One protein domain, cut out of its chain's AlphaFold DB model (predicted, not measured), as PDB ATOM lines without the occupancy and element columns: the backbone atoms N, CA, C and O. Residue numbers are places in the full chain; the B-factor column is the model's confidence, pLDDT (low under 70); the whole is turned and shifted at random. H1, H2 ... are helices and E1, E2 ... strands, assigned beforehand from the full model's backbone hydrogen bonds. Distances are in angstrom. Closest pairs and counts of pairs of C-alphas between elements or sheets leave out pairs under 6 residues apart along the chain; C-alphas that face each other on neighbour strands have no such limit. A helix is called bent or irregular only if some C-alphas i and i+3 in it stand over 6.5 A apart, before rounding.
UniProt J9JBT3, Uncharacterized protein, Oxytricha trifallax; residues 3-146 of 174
ATOM      1  N   VAL A   3     295.842  96.131 387.068       97.31
ATOM      2  CA  VAL A   3     295.154  94.949 386.546       97.31
ATOM      3  C   VAL A   3     294.434  94.307 387.719       97.31
ATOM      4  O   VAL A   3     295.065  93.994 388.731       97.31
ATOM      5  N   ILE A   4     293.121  94.160 387.583       97.12
ATOM      6  CA  ILE A   4     292.231  93.658 388.629       97.12
ATOM      7  C   ILE A   4     291.622  92.342 388.138       97.12
ATOM      8  O   ILE A   4     291.220  92.263 386.974       97.12
ATOM      9  N   SER A   5     291.594  91.313 388.985       94.56
ATOM     10  CA  SER A   5     290.977  90.020 388.669       94.56
ATOM     11  C   SER A   5     289.443  90.087 388.689       94.56
ATOM     12  O   SER A   5     288.849  91.095 389.081       94.56
ATOM     13  N   CYS A   6     288.780  88.998 388.287       91.69
ATOM     14  CA  CYS A   6     287.319  88.882 388.352       91.69
ATOM     15  C   CYS A   6     286.784  88.922 389.795       91.69
ATOM     16  O   CYS A   6     285.647  89.329 390.018       91.69
ATOM     17  N   GLU A   7     287.613  88.548 390.766       94.81
ATOM     18  CA  GLU A   7     287.331  88.564 392.204       94.81
ATOM     19  C   GLU A   7     287.537  89.960 392.819       94.81
ATOM     20  O   GLU A   7     287.263  90.168 393.999       94.81
ATOM     21  N   GLY A   8     288.000  90.934 392.025       96.50
ATOM     22  CA  GLY A   8     288.273  92.296 392.481       96.50
ATOM     23  C   GLY A   8     289.664  92.488 393.088       96.50
ATOM     24  O   GLY A   8     289.923  93.530 393.692       96.50
ATOM     25  N   GLU A   9     290.577  91.528 392.927       97.31
ATOM     26  CA  GLU A   9     291.921  91.598 393.501       97.31
ATOM     27  C   GLU A   9     292.898  92.338 392.581       97.31
ATOM     28  O   GLU A   9     292.940  92.107 391.372       97.31
ATOM     29  N   LEU A  10     293.736  93.211 393.146       97.69
ATOM     30  CA  LEU A  10     294.826  93.849 392.406       97.69
ATOM     31  C   LEU A  10     295.952  92.835 392.156       97.69
ATOM     32  O   LEU A  10     296.805  92.623 393.013       97.69
ATOM     33  N   ILE A  11     295.992  92.264 390.955       97.12
ATOM     34  CA  ILE A  11     296.988  91.248 390.571       97.12
ATOM     35  C   ILE A  11     298.246  91.845 389.925       97.12
ATOM     36  O   ILE A  11     299.296  91.199 389.853       97.12
ATOM     37  N   ARG A  12     298.173  93.094 389.445       97.00
ATOM     38  CA  ARG A  12     299.341  93.824 388.935       97.00
ATOM     39  C   ARG A  12     299.155  95.330 389.009       97.00
ATOM     40  O   ARG A  12     298.069  95.839 388.761       97.00
ATOM     41  N   ASN A  13     300.244  96.054 389.253       96.69
ATOM     42  CA  ASN A  13     300.292  97.504 389.091       96.69
ATOM     43  C   ASN A  13     301.526  97.910 388.279       96.69
ATOM     44  O   ASN A  13     302.618  98.061 388.823       96.69
ATOM     45  N   TYR A  14     301.339  98.083 386.975       97.12
ATOM     46  CA  TYR A  14     302.398  98.498 386.065       97.12
ATOM     47  C   TYR A  14     302.602 100.020 386.096       97.12
ATOM     48  O   TYR A  14     301.633 100.788 386.038       97.12
ATOM     49  N   ARG A  15     303.861 100.465 386.163       95.75
ATOM     50  CA  ARG A  15     304.257 101.882 386.146       95.75
ATOM     51  C   ARG A  15     304.931 102.214 384.816       95.75
ATOM     52  O   ARG A  15     305.732 101.424 384.336       95.75
ATOM     53  N   LYS A  16     304.613 103.385 384.259       94.50
ATOM     54  CA  LYS A  16     305.140 103.874 382.976       94.50
ATOM     55  C   LYS A  16     306.670 103.903 383.033       94.50
ATOM     56  O   LYS A  16     307.229 104.550 383.916       94.50
ATOM     57  N   THR A  17     307.330 103.186 382.133       92.88
ATOM     58  CA  THR A  17     308.795 103.033 382.122       92.88
ATOM     59  C   THR A  17     309.455 104.207 381.403       92.88
ATOM     60  O   THR A  17     310.521 104.670 381.803       92.88
ATOM     61  N   LYS A  18     308.798 104.745 380.371       89.81
ATOM     62  CA  LYS A  18     309.239 105.932 379.635       89.81
ATOM     63  C   LYS A  18     308.299 107.094 379.881       89.81
ATOM     64  O   LYS A  18     307.153 107.049 379.457       89.81
ATOM     65  N   LEU A  19     308.789 108.142 380.532       88.94
ATOM     66  CA  LEU A  19     308.019 109.360 380.784       88.94
ATOM     67  C   LEU A  19     308.071 110.292 379.566       88.94
ATOM     68  O   LEU A  19     309.087 110.361 378.874       88.94
ATOM     69  N   ASP A  20     306.972 110.998 379.297       83.94
ATOM     70  CA  ASP A  20     307.027 112.183 378.435       83.94
ATOM     71  C   ASP A  20     307.556 113.394 379.219       83.94
ATOM     72  O   ASP A  20     307.798 113.337 380.424       83.94
ATOM     73  N   TYR A  21     307.761 114.506 378.515       82.12
ATOM     74  CA  TYR A  21     308.289 115.731 379.109       82.12
ATOM     75  C   TYR A  21     307.433 116.260 380.271       82.12
ATOM     76  O   TYR A  21     307.984 116.785 381.232       82.12
ATOM     77  N   ILE A  22     306.106 116.120 380.198       80.50
ATOM     78  CA  ILE A  22     305.200 116.597 381.251       80.50
ATOM     79  C   ILE A  22     305.322 115.691 382.480       80.50
ATOM     80  O   ILE A  22     305.446 116.177 383.605       80.50
ATOM     81  N   ASP A  23     305.365 114.380 382.261       84.06
ATOM     82  CA  ASP A  23     305.458 113.381 383.318       84.06
ATOM     83  C   ASP A  23     306.743 113.480 384.150       84.06
ATOM     84  O   ASP A  23     306.714 113.181 385.347       84.06
ATOM     85  N   LEU A  24     307.862 113.915 383.552       84.38
ATOM     86  CA  LEU A  24     309.160 114.049 384.236       84.38
ATOM     87  C   LEU A  24     309.109 114.954 385.475       84.38
ATOM     88  O   LEU A  24     309.935 114.804 386.374       84.38
ATOM     89  N   TYR A  25     308.150 115.880 385.537       84.75
ATOM     90  CA  TYR A  25     307.987 116.791 386.669       84.75
ATOM     91  C   TYR A  25     307.104 116.230 387.789       84.75
ATOM     92  O   TYR A  25     307.124 116.763 388.896       84.75
ATOM     93  N   MET A  26     306.307 115.191 387.515       85.00
ATOM     94  CA  MET A  26     305.225 114.748 388.408       85.00
ATOM     95  C   MET A  26     305.342 113.289 388.847       85.00
ATOM     96  O   MET A  26     304.781 112.918 389.878       85.00
ATOM     97  N   PHE A  27     306.053 112.451 388.090       88.69
ATOM     98  CA  PHE A  27     306.060 111.007 388.296       88.69
ATOM     99  C   PHE A  27     307.469 110.421 388.334       88.69
ATOM    100  O   PHE A  27     308.415 110.937 387.745       88.69
ATOM    101  N   HIS A  28     307.588 109.279 389.008       88.44
ATOM    102  CA  HIS A  28     308.783 108.447 388.954       88.44
ATOM    103  C   HIS A  28     308.633 107.374 387.879       88.44
ATOM    104  O   HIS A  28     307.584 106.733 387.776       88.44
ATOM    105  N   VAL A  29     309.713 107.155 387.128       90.50
ATOM    106  CA  VAL A  29     309.820 106.060 386.158       90.50
ATOM    107  C   VAL A  29     309.525 104.710 386.819       90.50
ATOM    108  O   VAL A  29     309.944 104.428 387.944       90.50
ATOM    109  N   GLY A  30     308.794 103.863 386.101       91.19
ATOM    110  CA  GLY A  30     308.750 102.431 386.357       91.19
ATOM    111  C   GLY A  30     310.123 101.804 386.132       91.19
ATOM    112  O   GLY A  30     310.937 102.322 385.373       91.19
ATOM    113  N   PHE A  31     310.389 100.695 386.820       88.31
ATOM    114  CA  PHE A  31     311.707 100.063 386.782       88.31
ATOM    115  C   PHE A  31     312.002  99.415 385.423       88.31
ATOM    116  O   PHE A  31     313.075  99.627 384.877       88.31
ATOM    117  N   ASN A  32     311.050  98.650 384.884       92.06
ATOM    118  CA  ASN A  32     311.159  97.942 383.611       92.06
ATOM    119  C   ASN A  32     309.771  97.759 382.986       92.06
ATOM    120  O   ASN A  32     308.757  97.808 383.689       92.06
ATOM    121  N   TYR A  33     309.750  97.449 381.686       95.88
ATOM    122  CA  TYR A  33     308.574  96.862 381.045       95.88
ATOM    123  C   TYR A  33     308.169  95.568 381.758       95.88
ATOM    124  O   TYR A  33     309.019  94.860 382.303       95.88
ATOM    125  N   ASP A  34     306.875  95.260 381.750       96.81
ATOM    126  CA  ASP A  34     306.334  94.123 382.492       96.81
ATOM    127  C   ASP A  34     305.239  93.407 381.694       96.81
ATOM    128  O   ASP A  34     304.646  93.941 380.750       96.81
ATOM    129  N   PHE A  35     304.961  92.175 382.097       97.94
ATOM    130  CA  PHE A  35     303.837  91.385 381.622       97.94
ATOM    131  C   PHE A  35     303.200  90.629 382.792       97.94
ATOM    132  O   PHE A  35     303.766  90.499 383.876       97.94
ATOM    133  N   ILE A  36     302.007  90.096 382.567       98.00
ATOM    134  CA  ILE A  36     301.340  89.199 383.505       98.00
ATOM    135  C   ILE A  36     300.770  87.995 382.764       98.00
ATOM    136  O   ILE A  36     300.165  88.138 381.706       98.00
ATOM    137  N   ASP A  37     300.957  86.810 383.332       98.25
ATOM    138  CA  ASP A  37     300.311  85.593 382.856       98.25
ATOM    139  C   ASP A  37     298.938  85.477 383.528       98.25
ATOM    140  O   ASP A  37     298.839  85.456 384.754       98.25
ATOM    141  N   ILE A  38     297.875  85.444 382.723       96.56
ATOM    142  CA  ILE A  38     296.487  85.366 383.194       96.56
ATOM    143  C   ILE A  38     295.854  84.099 382.635       96.56
ATOM    144  O   ILE A  38     295.883  83.865 381.425       96.56
ATOM    145  N   TYR A  39     295.263  83.290 383.511       95.44
ATOM    146  CA  TYR A  39     294.436  82.159 383.112       95.44
ATOM    147  C   TYR A  39     293.014  82.634 382.797       95.44
ATOM    148  O   TYR A  39     292.335  83.211 383.642       95.44
ATOM    149  N   PHE A  40     292.567  82.397 381.566       92.38
ATOM    150  CA  PHE A  40     291.227  82.745 381.112       92.38
ATOM    151  C   PHE A  40     290.345  81.496 381.098       92.38
ATOM    152  O   PHE A  40     290.416  80.697 380.162       92.38
ATOM    153  N   GLU A  41     289.463  81.360 382.093       91.75
ATOM    154  CA  GLU A  41     288.557  80.207 382.234       91.75
ATOM    155  C   GLU A  41     287.725  79.943 380.974       91.75
ATOM    156  O   GLU A  41     287.617  78.808 380.519       91.75
ATOM    157  N   ARG A  42     287.198  81.007 380.351       89.25
ATOM    158  CA  ARG A  42     286.321  80.917 379.168       89.25
ATOM    159  C   ARG A  42     286.965  80.233 377.964       89.25
ATOM    160  O   ARG A  42     286.250  79.699 377.125       89.25
ATOM    161  N   ILE A  43     288.292  80.284 377.861       91.94
ATOM    162  CA  ILE A  43     289.052  79.652 376.775       91.94
ATOM    163  C   ILE A  43     289.995  78.560 377.286       91.94
ATOM    164  O   ILE A  43     290.744  78.004 376.488       91.94
ATOM    165  N   ASN A  44     289.957  78.257 378.591       94.81
ATOM    166  CA  ASN A  44     290.809  77.281 379.269       94.81
ATOM    167  C   ASN A  44     292.295  77.409 378.873       94.81
ATOM    168  O   ASN A  44     292.952  76.434 378.504       94.81
ATOM    169  N   GLN A  45     292.811  78.641 378.858       95.25
ATOM    170  CA  GLN A  45     294.181  78.936 378.431       95.25
ATOM    171  C   GLN A  45     294.796  80.048 379.275       95.25
ATOM    172  O   GLN A  45     294.149  81.056 379.564       95.25
ATOM    173  N   THR A  46     296.082  79.899 379.583       96.94
ATOM    174  CA  THR A  46     296.911  80.997 380.087       96.94
ATOM    175  C   THR A  46     297.400  81.838 378.917       96.94
ATOM    176  O   THR A  46     297.910  81.299 377.933       96.94
ATOM    177  N   LYS A  47     297.246  83.157 379.022       97.12
ATOM    178  CA  LYS A  47     297.803  84.123 378.074       97.12
ATOM    179  C   LYS A  47     298.737  85.074 378.795       97.12
ATOM    180  O   LYS A  47     298.412  85.573 379.872       97.12
ATOM    181  N   ARG A  48     299.861  85.367 378.156       98.38
ATOM    182  CA  ARG A  48     300.788  86.404 378.586       98.38
ATOM    183  C   ARG A  48     300.337  87.755 378.063       98.38
ATOM    184  O   ARG A  48     300.301  87.974 376.849       98.38
ATOM    185  N   ILE A  49     300.020  88.656 378.985       98.44
ATOM    186  CA  ILE A  49     299.536  90.005 378.717       98.44
ATOM    187  C   ILE A  49     300.658  91.008 378.974       98.44
ATOM    188  O   ILE A  49     301.075  91.206 380.112       98.44
ATOM    189  N   GLY A  50     301.150  91.646 377.918       98.44
ATOM    190  CA  GLY A  50     302.110  92.739 377.996       98.44
ATOM    191  C   GLY A  50     301.435  94.048 378.387       98.44
ATOM    192  O   GLY A  50     300.322  94.317 377.934       98.44
ATOM    193  N   LEU A  51     302.098  94.856 379.213       98.31
ATOM    194  CA  LEU A  51     301.529  96.078 379.782       98.31
ATOM    195  C   LEU A  51     302.355  97.295 379.363       98.31
ATOM    196  O   LEU A  51     303.569  97.306 379.537       98.31
ATOM    197  N   GLY A  52     301.698  98.341 378.855       97.38
ATOM    198  CA  GLY A  52     302.363  99.596 378.497       97.38
ATOM    199  C   GLY A  52     301.497 100.835 378.721       97.38
ATOM    200  O   GLY A  52     300.265 100.771 378.758       97.38
ATOM    201  N   ILE A  53     302.139 101.986 378.900       96.81
ATOM    202  CA  ILE A  53     301.471 103.273 379.107       96.81
ATOM    203  C   ILE A  53     302.106 104.324 378.197       96.81
ATOM    204  O   ILE A  53     303.289 104.634 378.323       96.81
ATOM    205  N   GLY A  54     301.302 104.916 377.312       93.88
ATOM    206  CA  GLY A  54     301.694 106.040 376.457       93.88
ATOM    207  C   GLY A  54     303.060 105.866 375.786       93.88
ATOM    208  O   GLY A  54     303.242 104.996 374.936       93.88
ATOM    209  N   MET A  55     304.029 106.682 376.213       91.75
ATOM    210  CA  MET A  55     305.396 106.742 375.680       91.75
ATOM    211  C   MET A  55     306.227 105.459 375.795       91.75
ATOM    212  O   MET A  55     307.284 105.393 375.168       91.75
ATOM    213  N   ASP A  56     305.783 104.433 376.524       94.00
ATOM    214  CA  ASP A  56     306.485 103.140 376.548       94.00
ATOM    215  C   ASP A  56     306.685 102.567 375.139       94.00
ATOM    216  O   ASP A  56     307.747 102.036 374.826       94.00
ATOM    217  N   ILE A  57     305.706 102.759 374.249       91.62
ATOM    218  CA  ILE A  57     305.762 102.288 372.859       91.62
ATOM    219  C   ILE A  57     306.771 103.070 371.988       91.62
ATOM    220  O   ILE A  57     307.020 102.719 370.835       91.62
ATOM    221  N   TRP A  58     307.355 104.155 372.502       85.94
ATOM    222  CA  TRP A  58     308.250 105.029 371.748       85.94
ATOM    223  C   TRP A  58     309.717 104.556 371.803       85.94
ATOM    224  O   TRP A  58     310.188 104.006 372.799       85.94
ATOM    225  N   HIS A  59     310.480 104.801 370.736       73.25
ATOM    226  CA  HIS A  59     311.943 104.631 370.699       73.25
ATOM    227  C   HIS A  59     312.675 105.767 371.434       73.25
ATOM    228  O   HIS A  59     312.252 106.913 371.385       73.25
ATOM    229  N   THR A  60     313.764 105.475 372.138       61.28
ATOM    230  CA  THR A  60     314.451 106.462 372.999       61.28
ATOM    231  C   THR A  60     315.448 107.356 372.270       61.28
ATOM    232  O   THR A  60     315.709 108.456 372.740       61.28
ATOM    233  N   ASP A  61     315.999 106.906 371.146       61.34
ATOM    234  CA  ASP A  61     317.083 107.600 370.453       61.34
ATOM    235  C   ASP A  61     316.723 107.796 368.977       61.34
ATOM    236  O   ASP A  61     316.362 106.835 368.293       61.34
ATOM    237  N   ALA A  62     316.835 109.034 368.490       56.28
ATOM    238  CA  ALA A  62     316.618 109.393 367.090       56.28
ATOM    239  C   ALA A  62     317.534 108.607 366.130       56.28
ATOM    240  O   ALA A  62     317.163 108.387 364.978       56.28
ATOM    241  N   TYR A  63     318.692 108.139 366.609       53.41
ATOM    242  CA  TYR A  63     319.634 107.314 365.849       53.41
ATOM    243  C   TYR A  63     319.347 105.809 365.943       53.41
ATOM    244  O   TYR A  63     319.957 105.023 365.221       53.41
ATOM    245  N   MET A  64     318.395 105.392 366.784       61.44
ATOM    246  CA  MET A  64     317.984 103.996 366.948       61.44
ATOM    247  C   MET A  64     316.473 103.832 366.776       61.44
ATOM    248  O   MET A  64     315.792 103.256 367.625       61.44
ATOM    249  N   PHE A  65     315.934 104.318 365.655       57.62
ATOM    250  CA  PHE A  65     314.523 104.119 365.310       57.62
ATOM    251  C   PHE A  65     314.111 102.641 365.330       57.62
ATOM    252  O   PHE A  65     313.003 102.324 365.743       57.62
ATOM    253  N   GLU A  66     315.013 101.730 364.959       58.28
ATOM    254  CA  GLU A  66     314.764 100.284 364.997       58.28
ATOM    255  C   GLU A  66     314.740  99.703 366.419       58.28
ATOM    256  O   GLU A  66     314.197  98.617 366.637       58.28
ATOM    257  N   ASN A  67     315.278 100.422 367.409       71.75
ATOM    258  CA  ASN A  67     315.347  99.968 368.792       71.75
ATOM    259  C   ASN A  67     314.024 100.260 369.515       71.75
ATOM    260  O   ASN A  67     313.896 101.127 370.387       71.75
ATOM    261  N   MET A  68     313.001  99.512 369.113       88.69
ATOM    262  CA  MET A  68     311.684  99.495 369.736       88.69
ATOM    263  C   MET A  68     311.731  98.627 370.997       88.69
ATOM    264  O   MET A  68     311.124  97.560 371.043       88.69
ATOM    265  N   GLY A  69     312.468  99.074 372.021       90.81
ATOM    266  CA  GLY A  69     312.763  98.269 373.215       90.81
ATOM    267  C   GLY A  69     311.527  97.666 373.897       90.81
ATOM    268  O   GLY A  69     311.599  96.558 374.412       90.81
ATOM    269  N   PHE A  70     310.380  98.347 373.842       94.62
ATOM    270  CA  PHE A  70     309.104  97.810 374.322       94.62
ATOM    271  C   PHE A  70     308.622  96.608 373.501       94.62
ATOM    272  O   PHE A  70     308.301  95.553 374.047       94.62
ATOM    273  N   ALA A  71     308.613  96.734 372.173       94.94
ATOM    274  CA  ALA A  71     308.239  95.637 371.291       94.94
ATOM    275  C   ALA A  71     309.249  94.481 371.364       94.94
ATOM    276  O   ALA A  71     308.844  93.321 371.392       94.94
ATOM    277  N   GLU A  72     310.545  94.782 371.452       93.94
ATOM    278  CA  GLU A  72     311.594  93.770 371.590       93.94
ATOM    279  C   GLU A  72     311.461  93.004 372.912       93.94
ATOM    280  O   GLU A  72     311.471  91.774 372.911       93.94
ATOM    281  N   PHE A  73     311.215  93.705 374.023       95.69
ATOM    282  CA  PHE A  73     310.926  93.078 375.310       95.69
ATOM    283  C   PHE A  73     309.750  92.099 375.209       95.69
ATOM    284  O   PHE A  73     309.867  90.942 375.615       95.69
ATOM    285  N   HIS A  74     308.619  92.519 374.635       97.56
ATOM    286  CA  HIS A  74     307.446  91.648 374.530       97.56
ATOM    287  C   HIS A  74     307.652  90.468 373.583       97.56
ATOM    288  O   HIS A  74     307.108  89.387 373.830       97.56
ATOM    289  N   LYS A  75     308.454  90.653 372.530       95.62
ATOM    290  CA  LYS A  75     308.847  89.589 371.606       95.62
ATOM    291  C   LYS A  75     309.711  88.544 372.309       95.62
ATOM    292  O   LYS A  75     309.385  87.360 372.252       95.62
ATOM    293  N   GLN A  76     310.756  88.974 373.018       96.12
ATOM    294  CA  GLN A  76     311.647  88.094 373.785       96.12
ATOM    295  C   GLN A  76     310.893  87.326 374.873       96.12
ATOM    296  O   GLN A  76     311.138  86.143 375.089       96.12
ATOM    297  N   ASN A  77     309.909  87.974 375.499       97.88
ATOM    298  CA  ASN A  77     309.068  87.364 376.523       97.88
ATOM    299  C   ASN A  77     307.844  86.624 375.965       97.88
ATOM    300  O   ASN A  77     306.995  86.209 376.747       97.88
ATOM    301  N   GLN A  78     307.735  86.431 374.645       97.12
ATOM    302  CA  GLN A  78     306.681  85.634 374.003       97.12
ATOM    303  C   GLN A  78     305.249  86.056 374.382       97.12
ATOM    304  O   GLN A  78     304.369  85.209 374.554       97.12
ATOM    305  N   THR A  79     305.017  87.362 374.503       98.12
ATOM    306  CA  THR A  79     303.704  87.927 374.850       98.12
ATOM    307  C   THR A  79     302.638  87.536 373.819       98.12
ATOM    308  O   THR A  79     302.917  87.534 372.621       98.12
ATOM    309  N   ASP A  80     301.424  87.210 374.273       98.00
ATOM    310  CA  ASP A  80     300.291  86.860 373.401       98.00
ATOM    311  C   ASP A  80     299.453  88.092 373.035       98.00
ATOM    312  O   ASP A  80     299.018  88.256 371.894       98.00
ATOM    313  N   ILE A  81     299.223  88.966 374.018       98.12
ATOM    314  CA  ILE A  81     298.418  90.180 373.871       98.12
ATOM    315  C   ILE A  81     299.165  91.329 374.533       98.12
ATOM    316  O   ILE A  81     299.531  91.240 375.697       98.12
ATOM    317  N   ILE A  82     299.385  92.418 373.813       98.50
ATOM    318  CA  ILE A  82     300.013  93.633 374.331       98.50
ATOM    319  C   ILE A  82     298.915  94.673 374.525       98.50
ATOM    320  O   ILE A  82     298.238  95.028 373.562       98.50
ATOM    321  N   VAL A  83     298.747  95.172 375.746       98.38
ATOM    322  CA  VAL A  83     297.735  96.172 376.099       98.38
ATOM    323  C   VAL A  83     298.415  97.479 376.473       98.38
ATOM    324  O   VAL A  83     299.274  97.519 377.355       98.38
ATOM    325  N   ILE A  84     297.994  98.567 375.830       98.00
ATOM    326  CA  ILE A  84     298.433  99.918 376.166       98.00
ATOM    327  C   ILE A  84     297.244 100.807 376.497       98.00
ATOM    328  O   ILE A  84     296.272 100.865 375.746       98.00
ATOM    329  N   ILE A  85     297.366 101.562 377.590       97.38
ATOM    330  CA  ILE A  85     296.548 102.757 377.833       97.38
ATOM    331  C   ILE A  85     297.323 103.994 377.389       97.38
ATOM    332  O   ILE A  85     298.515 104.127 377.679       97.38
ATOM    333  N   ASN A  86     296.668 104.889 376.659       95.31
ATOM    334  CA  ASN A  86     297.356 105.947 375.938       95.31
ATOM    335  C   ASN A  86     296.636 107.301 376.002       95.31
ATOM    336  O   ASN A  86     295.408 107.393 376.008       95.31
ATOM    337  N   ASN A  87     297.442 108.357 376.003       93.88
ATOM    338  CA  ASN A  87     297.044 109.761 375.952       93.88
ATOM    339  C   ASN A  87     297.921 110.558 374.971       93.88
ATOM    340  O   ASN A  87     298.225 111.722 375.210       93.88
ATOM    341  N   GLN A  88     298.337 109.929 373.871       92.19
ATOM    342  CA  GLN A  88     299.138 110.576 372.833       92.19
ATOM    343  C   GLN A  88     298.414 111.799 372.255       92.19
ATOM    344  O   GLN A  88     297.211 111.765 371.990       92.19
ATOM    345  N   LEU A  89     299.174 112.868 372.032       92.25
ATOM    346  CA  LEU A  89     298.682 114.087 371.404       92.25
ATOM    347  C   LEU A  89     298.596 113.944 369.880       92.25
ATOM    348  O   LEU A  89     299.444 113.313 369.248       92.25
ATOM    349  N   GLU A  90     297.589 114.587 369.293       90.75
ATOM    350  CA  GLU A  90     297.483 114.816 367.856       90.75
ATOM    351  C   GLU A  90     298.425 115.953 367.444       90.75
ATOM    352  O   GLU A  90     298.294 117.089 367.911       90.75
ATOM    353  N   LEU A  91     299.356 115.648 366.540       81.06
ATOM    354  CA  LEU A  91     300.369 116.596 366.079       81.06
ATOM    355  C   LEU A  91     299.881 117.448 364.904       81.06
ATOM    356  O   LEU A  91     300.412 118.538 364.697       81.06
ATOM    357  N   ASN A  92     298.883 116.991 364.138       83.38
ATOM    358  CA  ASN A  92     298.383 117.735 362.986       83.38
ATOM    359  C   ASN A  92     296.851 117.782 362.949       83.38
ATOM    360  O   ASN A  92     296.176 116.877 362.467       83.38
ATOM    361  N   GLN A  93     296.301 118.896 363.430       80.81
ATOM    362  CA  GLN A  93     294.854 119.132 363.486       80.81
ATOM    363  C   GLN A  93     294.285 119.684 362.166       80.81
ATOM    364  O   GLN A  93     293.070 119.776 362.025       80.81
ATOM    365  N   CYS A  94     295.138 120.046 361.202       81.69
ATOM    366  CA  CYS A  94     294.725 120.649 359.930       81.69
ATOM    367  C   CYS A  94     294.342 119.612 358.861       81.69
ATOM    368  O   CYS A  94     293.915 119.980 357.769       81.69
ATOM    369  N   ILE A  95     294.517 118.324 359.155       87.81
ATOM    370  CA  ILE A  95     294.176 117.209 358.269       87.81
ATOM    371  C   ILE A  95     292.878 116.528 358.719       87.81
ATOM    372  O   ILE A  95     292.548 116.494 359.905       87.81
ATOM    373  N   GLY A  96     292.132 115.979 357.757       91.69
ATOM    374  CA  GLY A  96     290.851 115.321 358.015       91.69
ATOM    375  C   GLY A  96     290.961 114.087 358.921       91.69
ATOM    376  O   GLY A  96     292.004 113.431 358.987       91.69
ATOM    377  N   ILE A  97     289.850 113.755 359.584       92.12
ATOM    378  CA  ILE A  97     289.712 112.651 360.555       92.12
ATOM    379  C   ILE A  97     290.202 111.313 359.987       92.12
ATOM    380  O   ILE A  97     290.921 110.579 360.668       92.12
ATOM    381  N   ASP A  98     289.862 111.003 358.735       92.38
ATOM    382  CA  ASP A  98     290.249 109.737 358.102       92.38
ATOM    383  C   ASP A  98     291.767 109.630 357.932       92.38
ATOM    384  O   ASP A  98     292.365 108.603 358.256       92.38
ATOM    385  N   VAL A  99     292.412 110.716 357.494       93.50
ATOM    386  CA  VAL A  99     293.869 110.772 357.318       93.50
ATOM    387  C   VAL A  99     294.567 110.651 358.669       93.50
ATOM    388  O   VAL A  99     295.475 109.836 358.806       93.50
ATOM    389  N   ARG A 100     294.111 111.397 359.684       93.12
ATOM    390  CA  ARG A 100     294.631 111.301 361.059       93.12
ATOM    391  C   ARG A 100     294.534 109.883 361.601       93.12
ATOM    392  O   ARG A 100     295.507 109.356 362.131       93.12
ATOM    393  N   THR A 101     293.385 109.241 361.400       94.00
ATOM    394  CA  THR A 101     293.147 107.864 361.840       94.00
ATOM    395  C   THR A 101     294.136 106.898 361.193       94.00
ATOM    396  O   THR A 101     294.774 106.113 361.893       94.00
ATOM    397  N   GLN A 102     294.326 106.980 359.873       93.56
ATOM    398  CA  GLN A 102     295.287 106.125 359.171       93.56
ATOM    399  C   GLN A 102     296.725 106.380 359.626       93.56
ATOM    400  O   GLN A 102     297.441 105.435 359.952       93.56
ATOM    401  N   VAL A 103     297.131 107.650 359.729       92.88
ATOM    402  CA  VAL A 103     298.463 108.030 360.221       92.88
ATOM    403  C   VAL A 103     298.702 107.463 361.618       92.88
ATOM    404  O   VAL A 103     299.748 106.863 361.858       92.88
ATOM    405  N   GLN A 104     297.732 107.585 362.523       93.62
ATOM    406  CA  GLN A 104     297.863 107.116 363.898       93.62
ATOM    407  C   GLN A 104     297.925 105.584 363.997       93.62
ATOM    408  O   GLN A 104     298.700 105.040 364.788       93.62
ATOM    409  N   LEU A 105     297.155 104.870 363.176       94.38
ATOM    410  CA  LEU A 105     297.198 103.410 363.097       94.38
ATOM    411  C   LEU A 105     298.529 102.897 362.531       94.38
ATOM    412  O   LEU A 105     299.134 101.986 363.102       94.38
ATOM    413  N   THR A 106     299.014 103.496 361.441       92.19
ATOM    414  CA  THR A 106     300.335 103.190 360.873       92.19
ATOM    415  C   THR A 106     301.446 103.526 361.860       92.19
ATOM    416  O   THR A 106     302.402 102.766 362.001       92.19
ATOM    417  N   PHE A 107     301.297 104.630 362.590       91.69
ATOM    418  CA  PHE A 107     302.218 105.016 363.641       91.69
ATOM    419  C   PHE A 107     302.351 103.910 364.699       91.69
ATOM    420  O   PHE A 107     303.472 103.488 364.983       91.69
ATOM    421  N   TRP A 108     301.234 103.395 365.234       92.88
ATOM    422  CA  TRP A 108     301.270 102.300 366.210       92.88
ATOM    423  C   TRP A 108     301.949 101.059 365.645       92.88
ATOM    424  O   TRP A 108     302.817 100.479 366.294       92.88
ATOM    425  N   LEU A 109     301.603 100.688 364.413       92.88
ATOM    426  CA  LEU A 109     302.164  99.517 363.755       92.88
ATOM    427  C   LEU A 109     303.688  99.602 363.594       92.88
ATOM    428  O   LEU A 109     304.391  98.624 363.850       92.88
ATOM    429  N   ASN A 110     304.203 100.772 363.215       91.62
ATOM    430  CA  ASN A 110     305.636 100.985 363.015       91.62
ATOM    431  C   ASN A 110     306.444 100.787 364.304       91.62
ATOM    432  O   ASN A 110     307.613 100.415 364.238       91.62
ATOM    433  N   ARG A 111     305.828 100.966 365.481       92.25
ATOM    434  CA  ARG A 111     306.475 100.699 366.775       92.25
ATOM    435  C   ARG A 111     306.611  99.221 367.120       92.25
ATOM    436  O   ARG A 111     307.367  98.875 368.018       92.25
ATOM    437  N   PHE A 112     305.952  98.347 366.368       93.62
ATOM    438  CA  PHE A 112     306.073  96.898 366.501       93.62
ATOM    439  C   PHE A 112     306.912  96.274 365.381       93.62
ATOM    440  O   PHE A 112     306.758  95.087 365.089       93.62
ATOM    441  N   CYS A 113     307.842  97.033 364.784       91.19
ATOM    442  CA  CYS A 113     308.752  96.501 363.769       91.19
ATOM    443  C   CYS A 113     309.509  95.221 364.186       91.19
ATOM    444  O   CYS A 113     309.689  94.367 363.314       91.19
ATOM    445  N   PRO A 114     309.861  94.966 365.472       91.31
ATOM    446  CA  PRO A 114     310.465  93.689 365.855       91.31
ATOM    447  C   PRO A 114     309.567  92.468 365.611       91.31
ATOM    448  O   PRO A 114     310.084  91.383 365.342       91.31
ATOM    449  N   PHE A 115     308.241  92.631 365.675       92.75
ATOM    450  CA  PHE A 115     307.274  91.582 365.336       92.75
ATOM    451  C   PHE A 115     307.033  91.512 363.826       92.75
ATOM    452  O   PHE A 115     307.110  90.439 363.235       92.75
ATOM    453  N   THR A 116     306.773  92.656 363.188       89.62
ATOM    454  CA  THR A 116     306.303  92.703 361.791       89.62
ATOM    455  C   THR A 116     307.403  92.462 360.753       89.62
ATOM    456  O   THR A 116     307.102  92.111 359.611       89.62
ATOM    457  N   SER A 117     308.674  92.610 361.137       87.00
ATOM    458  CA  SER A 117     309.836  92.269 360.303       87.00
ATOM    459  C   SER A 117     310.026  90.761 360.115       87.00
ATOM    460  O   SER A 117     310.653  90.343 359.137       87.00
ATOM    461  N   ASN A 118     309.472  89.929 361.005       82.19
ATOM    462  CA  ASN A 118     309.580  88.483 360.890       82.19
ATOM    463  C   ASN A 118     308.584  87.946 359.849       82.19
ATOM    464  O   ASN A 118     307.374  88.121 359.971       82.19
ATOM    465  N   LYS A 119     309.101  87.286 358.804       84.75
ATOM    466  CA  LYS A 119     308.296  86.758 357.689       84.75
ATOM    467  C   LYS A 119     307.820  85.319 357.899       84.75
ATOM    468  O   LYS A 119     307.141  84.783 357.017       84.75
ATOM    469  N   ASP A 120     308.171  84.693 359.020       90.88
ATOM    470  CA  ASP A 120     307.725  83.345 359.346       90.88
ATOM    471  C   ASP A 120     306.213  83.316 359.626       90.88
ATOM    472  O   ASP A 120     305.698  83.893 360.584       90.88
ATOM    473  N   LYS A 121     305.485  82.622 358.748       86.19
ATOM    474  CA  LYS A 121     304.022  82.509 358.805       86.19
ATOM    475  C   LYS A 121     303.539  81.449 359.792       86.19
ATOM    476  O   LYS A 121     302.334  81.356 360.000       86.19
ATOM    477  N   THR A 122     304.445  80.647 360.345       90.25
ATOM    478  CA  THR A 122     304.133  79.583 361.307       90.25
ATOM    479  C   THR A 122     304.073  80.088 362.746       90.25
ATOM    480  O   THR A 122     303.601  79.377 363.632       90.25
ATOM    481  N   LEU A 123     304.505  81.330 362.984       92.94
ATOM    482  CA  LEU A 123     304.484  81.941 364.304       92.94
ATOM    483  C   LEU A 123     303.062  82.078 364.850       92.94
ATOM    484  O   LEU A 123     302.119  82.400 364.121       92.94
ATOM    485  N   LYS A 124     302.941  81.922 366.172       94.12
ATOM    486  CA  LYS A 124     301.685  82.164 366.879       94.12
ATOM    487  C   LYS A 124     301.202  83.611 366.678       94.12
ATOM    488  O   LYS A 124     302.041  84.521 366.592       94.12
ATOM    489  N   PRO A 125     299.879  83.845 366.636       95.94
ATOM    490  CA  PRO A 125     299.333  85.191 366.614       95.94
ATOM    491  C   PRO A 125     299.744  86.010 367.839       95.94
ATOM    492  O   PRO A 125     299.793  85.487 368.950       95.94
ATOM    493  N   VAL A 126     300.014  87.298 367.625       97.75
ATOM    494  CA  VAL A 126     300.199  88.284 368.700       97.75
ATOM    495  C   VAL A 126     299.310  89.476 368.404       97.75
ATOM    496  O   VAL A 126     299.316  89.990 367.277       97.75
ATOM    497  N   TYR A 127     298.559  89.917 369.410       98.06
ATOM    498  CA  TYR A 127     297.628  91.033 369.283       98.06
ATOM    499  C   TYR A 127     298.120  92.252 370.045       98.06
ATOM    500  O   TYR A 127     298.704  92.145 371.119       98.06
ATOM    501  N   PHE A 128     297.840  93.422 369.494       98.06
ATOM    502  CA  PHE A 128     298.032  94.707 370.137       98.06
ATOM    503  C   PHE A 128     296.673  95.362 370.364       98.06
ATOM    504  O   PHE A 128     295.868  95.459 369.438       98.06
ATOM    505  N   VAL A 129     296.438  95.810 371.592       98.12
ATOM    506  CA  VAL A 129     295.231  96.503 372.033       98.12
ATOM    507  C   VAL A 129     295.639  97.878 372.546       98.12
ATOM    508  O   VAL A 129     296.340  97.994 373.551       98.12
ATOM    509  N   CYS A 130     295.191  98.925 371.858       97.81
ATOM    510  CA  CYS A 130     295.402 100.308 372.265       97.81
ATOM    511  C   CYS A 130     294.091 100.908 372.764       97.81
ATOM    512  O   CYS A 130     293.122 100.995 372.010       97.81
ATOM    513  N   CYS A 131     294.092 101.368 374.010       97.62
ATOM    514  CA  CYS A 131     293.020 102.141 374.621       97.62
ATOM    515  C   CYS A 131     293.487 103.593 374.739       97.62
ATOM    516  O   CYS A 131     294.165 103.966 375.697       97.62
ATOM    517  N   SER A 132     293.158 104.406 373.742       96.75
ATOM    518  CA  SER A 132     293.631 105.781 373.609       96.75
ATOM    519  C   SER A 132     292.490 106.768 373.824       96.75
ATOM    520  O   SER A 132     291.439 106.665 373.183       96.75
ATOM    521  N   ARG A 133     292.681 107.723 374.738       96.12
ATOM    522  CA  ARG A 133     291.667 108.748 375.017       96.12
ATOM    523  C   ARG A 133     291.509 109.725 373.849       96.12
ATOM    524  O   ARG A 133     292.422 109.924 373.050       96.12
ATOM    525  N   ILE A 134     290.357 110.385 373.816       95.69
ATOM    526  CA  ILE A 134     290.061 111.515 372.929       95.69
ATOM    527  C   ILE A 134     289.856 112.797 373.750       95.69
ATOM    528  O   ILE A 134     289.994 112.800 374.980       95.69
ATOM    529  N   GLY A 135     289.484 113.880 373.069       94.81
ATOM    530  CA  GLY A 135     289.125 115.152 373.687       94.81
ATOM    531  C   GLY A 135     290.274 116.152 373.687       94.81
ATOM    532  O   GLY A 135     291.315 115.927 373.069       94.81
ATOM    533  N   ARG A 136     290.060 117.281 374.366       94.50
ATOM    534  CA  ARG A 136     290.997 118.404 374.399       94.50
ATOM    535  C   ARG A 136     291.240 118.862 375.833       94.50
ATOM    536  O   ARG A 136     290.285 119.064 376.575       94.50
ATOM    537  N   GLU A 137     292.499 119.082 376.185       93.44
ATOM    538  CA  GLU A 137     292.936 119.674 377.455       93.44
ATOM    539  C   GLU A 137     293.997 120.734 377.149       93.44
ATOM    540  O   GLU A 137     294.869 120.500 376.323       93.44
ATOM    541  N   PHE A 138     293.915 121.925 377.753       90.81
ATOM    542  CA  PHE A 138     294.899 123.010 377.556       90.81
ATOM    543  C   PHE A 138     295.250 123.293 376.080       90.81
ATOM    544  O   PHE A 138     296.412 123.422 375.708       90.81
ATOM    545  N   ALA A 139     294.225 123.351 375.221       88.62
ATOM    546  CA  ALA A 139     294.332 123.481 373.762       88.62
ATOM    547  C   ALA A 139     295.015 122.309 373.020       88.62
ATOM    548  O   ALA A 139     295.004 122.297 371.787       88.62
ATOM    549  N   GLN A 140     295.508 121.288 373.718       90.19
ATOM    550  CA  GLN A 140     296.070 120.073 373.138       90.19
ATOM    551  C   GLN A 140     294.971 119.045 372.861       90.19
ATOM    552  O   GLN A 140     294.121 118.786 373.711       90.19
ATOM    553  N   LEU A 141     294.970 118.481 371.655       93.44
ATOM    554  CA  LEU A 141     294.021 117.456 371.226       93.44
ATOM    555  C   LEU A 141     294.660 116.074 371.396       93.44
ATOM    556  O   LEU A 141     295.811 115.891 371.013       93.44
ATOM    557  N   PHE A 142     293.919 115.104 371.927       95.12
ATOM    558  CA  PHE A 142     294.363 113.709 371.993       95.12
ATOM    559  C   PHE A 142     294.054 112.965 370.690       95.12
ATOM    560  O   PHE A 142     293.040 113.225 370.042       95.12
ATOM    561  N   SER A 143     294.922 112.030 370.302       94.38
ATOM    562  CA  SER A 143     294.852 111.386 368.988       94.38
ATOM    563  C   SER A 143     293.785 110.296 368.864       94.38
ATOM    564  O   SER A 143     293.433 109.918 367.744       94.38
ATOM    565  N   GLY A 144     293.240 109.792 369.978       95.44
ATOM    566  CA  GLY A 144     292.244 108.723 369.951       95.44
ATOM    567  C   GLY A 144     292.762 107.481 369.233       95.44
ATOM    568  O   GLY A 144     293.888 107.040 369.472       95.44
ATOM    569  N   CYS A 145     291.944 106.935 368.329       95.88
ATOM    570  CA  CYS A 145     292.288 105.771 367.508       95.88
ATOM    571  C   CYS A 145     292.569 104.508 368.331       95.88
ATOM    572  O   CYS A 145     293.506 103.760 368.039       95.88
ATOM    573  N   SER A 146     291.747 104.265 369.356       97.62
ATOM    574  CA  SER A 146     291.730 102.975 370.050       97.62
ATOM    575  C   SER A 146     291.547 101.840 369.042       97.62
ATOM    576  O   SER A 146     290.722 101.944 368.128       97.62
TER     577      SER A 146
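Overview. This is residues 3 to 146 of the 174 residues of an uncharacterized protein of Oxytricha trifallax (UniProt J9JBT3). A twisted sheet of four strands, E2 to E5, forms a wall with H2 running along one face and the short H1 beside the strands on that same face; H4 packs on H2, and H3, the longest helix, lies farther out. E1 lies near the edge strand E2, and the long link from E1 to E2 makes a loop whose residues 21 to 26 stick out. The printed part has 144 residues with four named helices and five named strands, in the order E1 E2 E3 H1 H2 E4 H3 H4 E5; the sheet order is E2 E3 E4 E5, mixed. The class is mixed, helices and strands, with under half of the residues in named elements. The whole is compact, with a radius of gyration of the C-alphas of 16.3 A and spans of 47 by 39 by 30 A.

Along the chain. E1 is residues 10 to 13, 7.4 A long, beginning at C-alpha 10 (294.826, 93.849, 392.406); residues 3 to 4 pair with residues 10 to 12 of E1, antiparallel. E2 is residues 34 to 40, 19.0 A. E3, the longest strand, is residues 45 to 53, 25.4 A, from C-alpha 45 at (294.181, 78.936, 378.431). H1 follows at once with residues 54 to 57, 6.6 A from C-alpha 54 to C-alpha 57, and is only just irregular by that distance. H2 is residues 69 to 76, 10.3 A. E4 is residues 81 to 86, 15.9 A. H3 is residues 97 to 110, 19.9 A. H4 is residues 113 to 116, 4.9 A. E5 is residues 126 to 132, 19.3 A, ending at C-alpha 132 (293.631, 105.781, 373.609).

Arrangement. E2 and E5 are the edge strands of the sheet. E2 and E3 form a hairpin, antiparallel at 146 degrees, with N 36 and O 49 within hydrogen-bond range at 2.9 A. E3 and E4 are parallel at 26 degrees, with N 83 and O 50 at 2.8 A. E4 and E5 are parallel at 15 degrees, with N 84 and O 129 at 2.9 A. E3, H1 H2, E4 and E4, H3 H4, E5 are strand-helix-strand units, two parallel neighbour strands with helices between, each with a right-handed crossover. H2 is on the sheet at a height of 9.4 A, over E3 and only just over E4, where 3 of its C-alphas fall; on the local plane it stands at 4 degrees to E3, along the strands. The closest C-alphas of H2 and E3 are those of His 74 and Gly 50, 6.5 A apart. H1 is on the same face at a height of 6.3 A, over none of the strands. H1 and H2 only just touch, with 3 pairs of C-alphas within 8 A, the closest Ile 57 and Phe 70 at 5.8 A. H2 touches H4, the closest C-alphas being those of Glu 72 and Pro 114 at 5.8 A. H3 is not on the sheet, but only just, with 4 pairs of C-alphas within 10 A; it meets H4 only through their link, and H2 and H3 are apart. E1 pairs with no named strand; its closest C-alpha to E2 is that of Arg 12, 7.4 A from that of Ile 36. In H2 and H3 every O i to N i+4 pair is within hydrogen-bond range; H1 and H4 are too short for such a pair.

Size, cuts and confidence. The C-alphas farthest apart are those of Asn 44 and Cys 94, 47.6 A. The printed part has no cut. The links E1 to E2, 20 residues, and H1 to H2, 11 residues, are long. Residues 40 to 45 and 116 to 123 also stand free. The mean pLDDT of the printed part is 91.1; residues 60 to 66 are under 70.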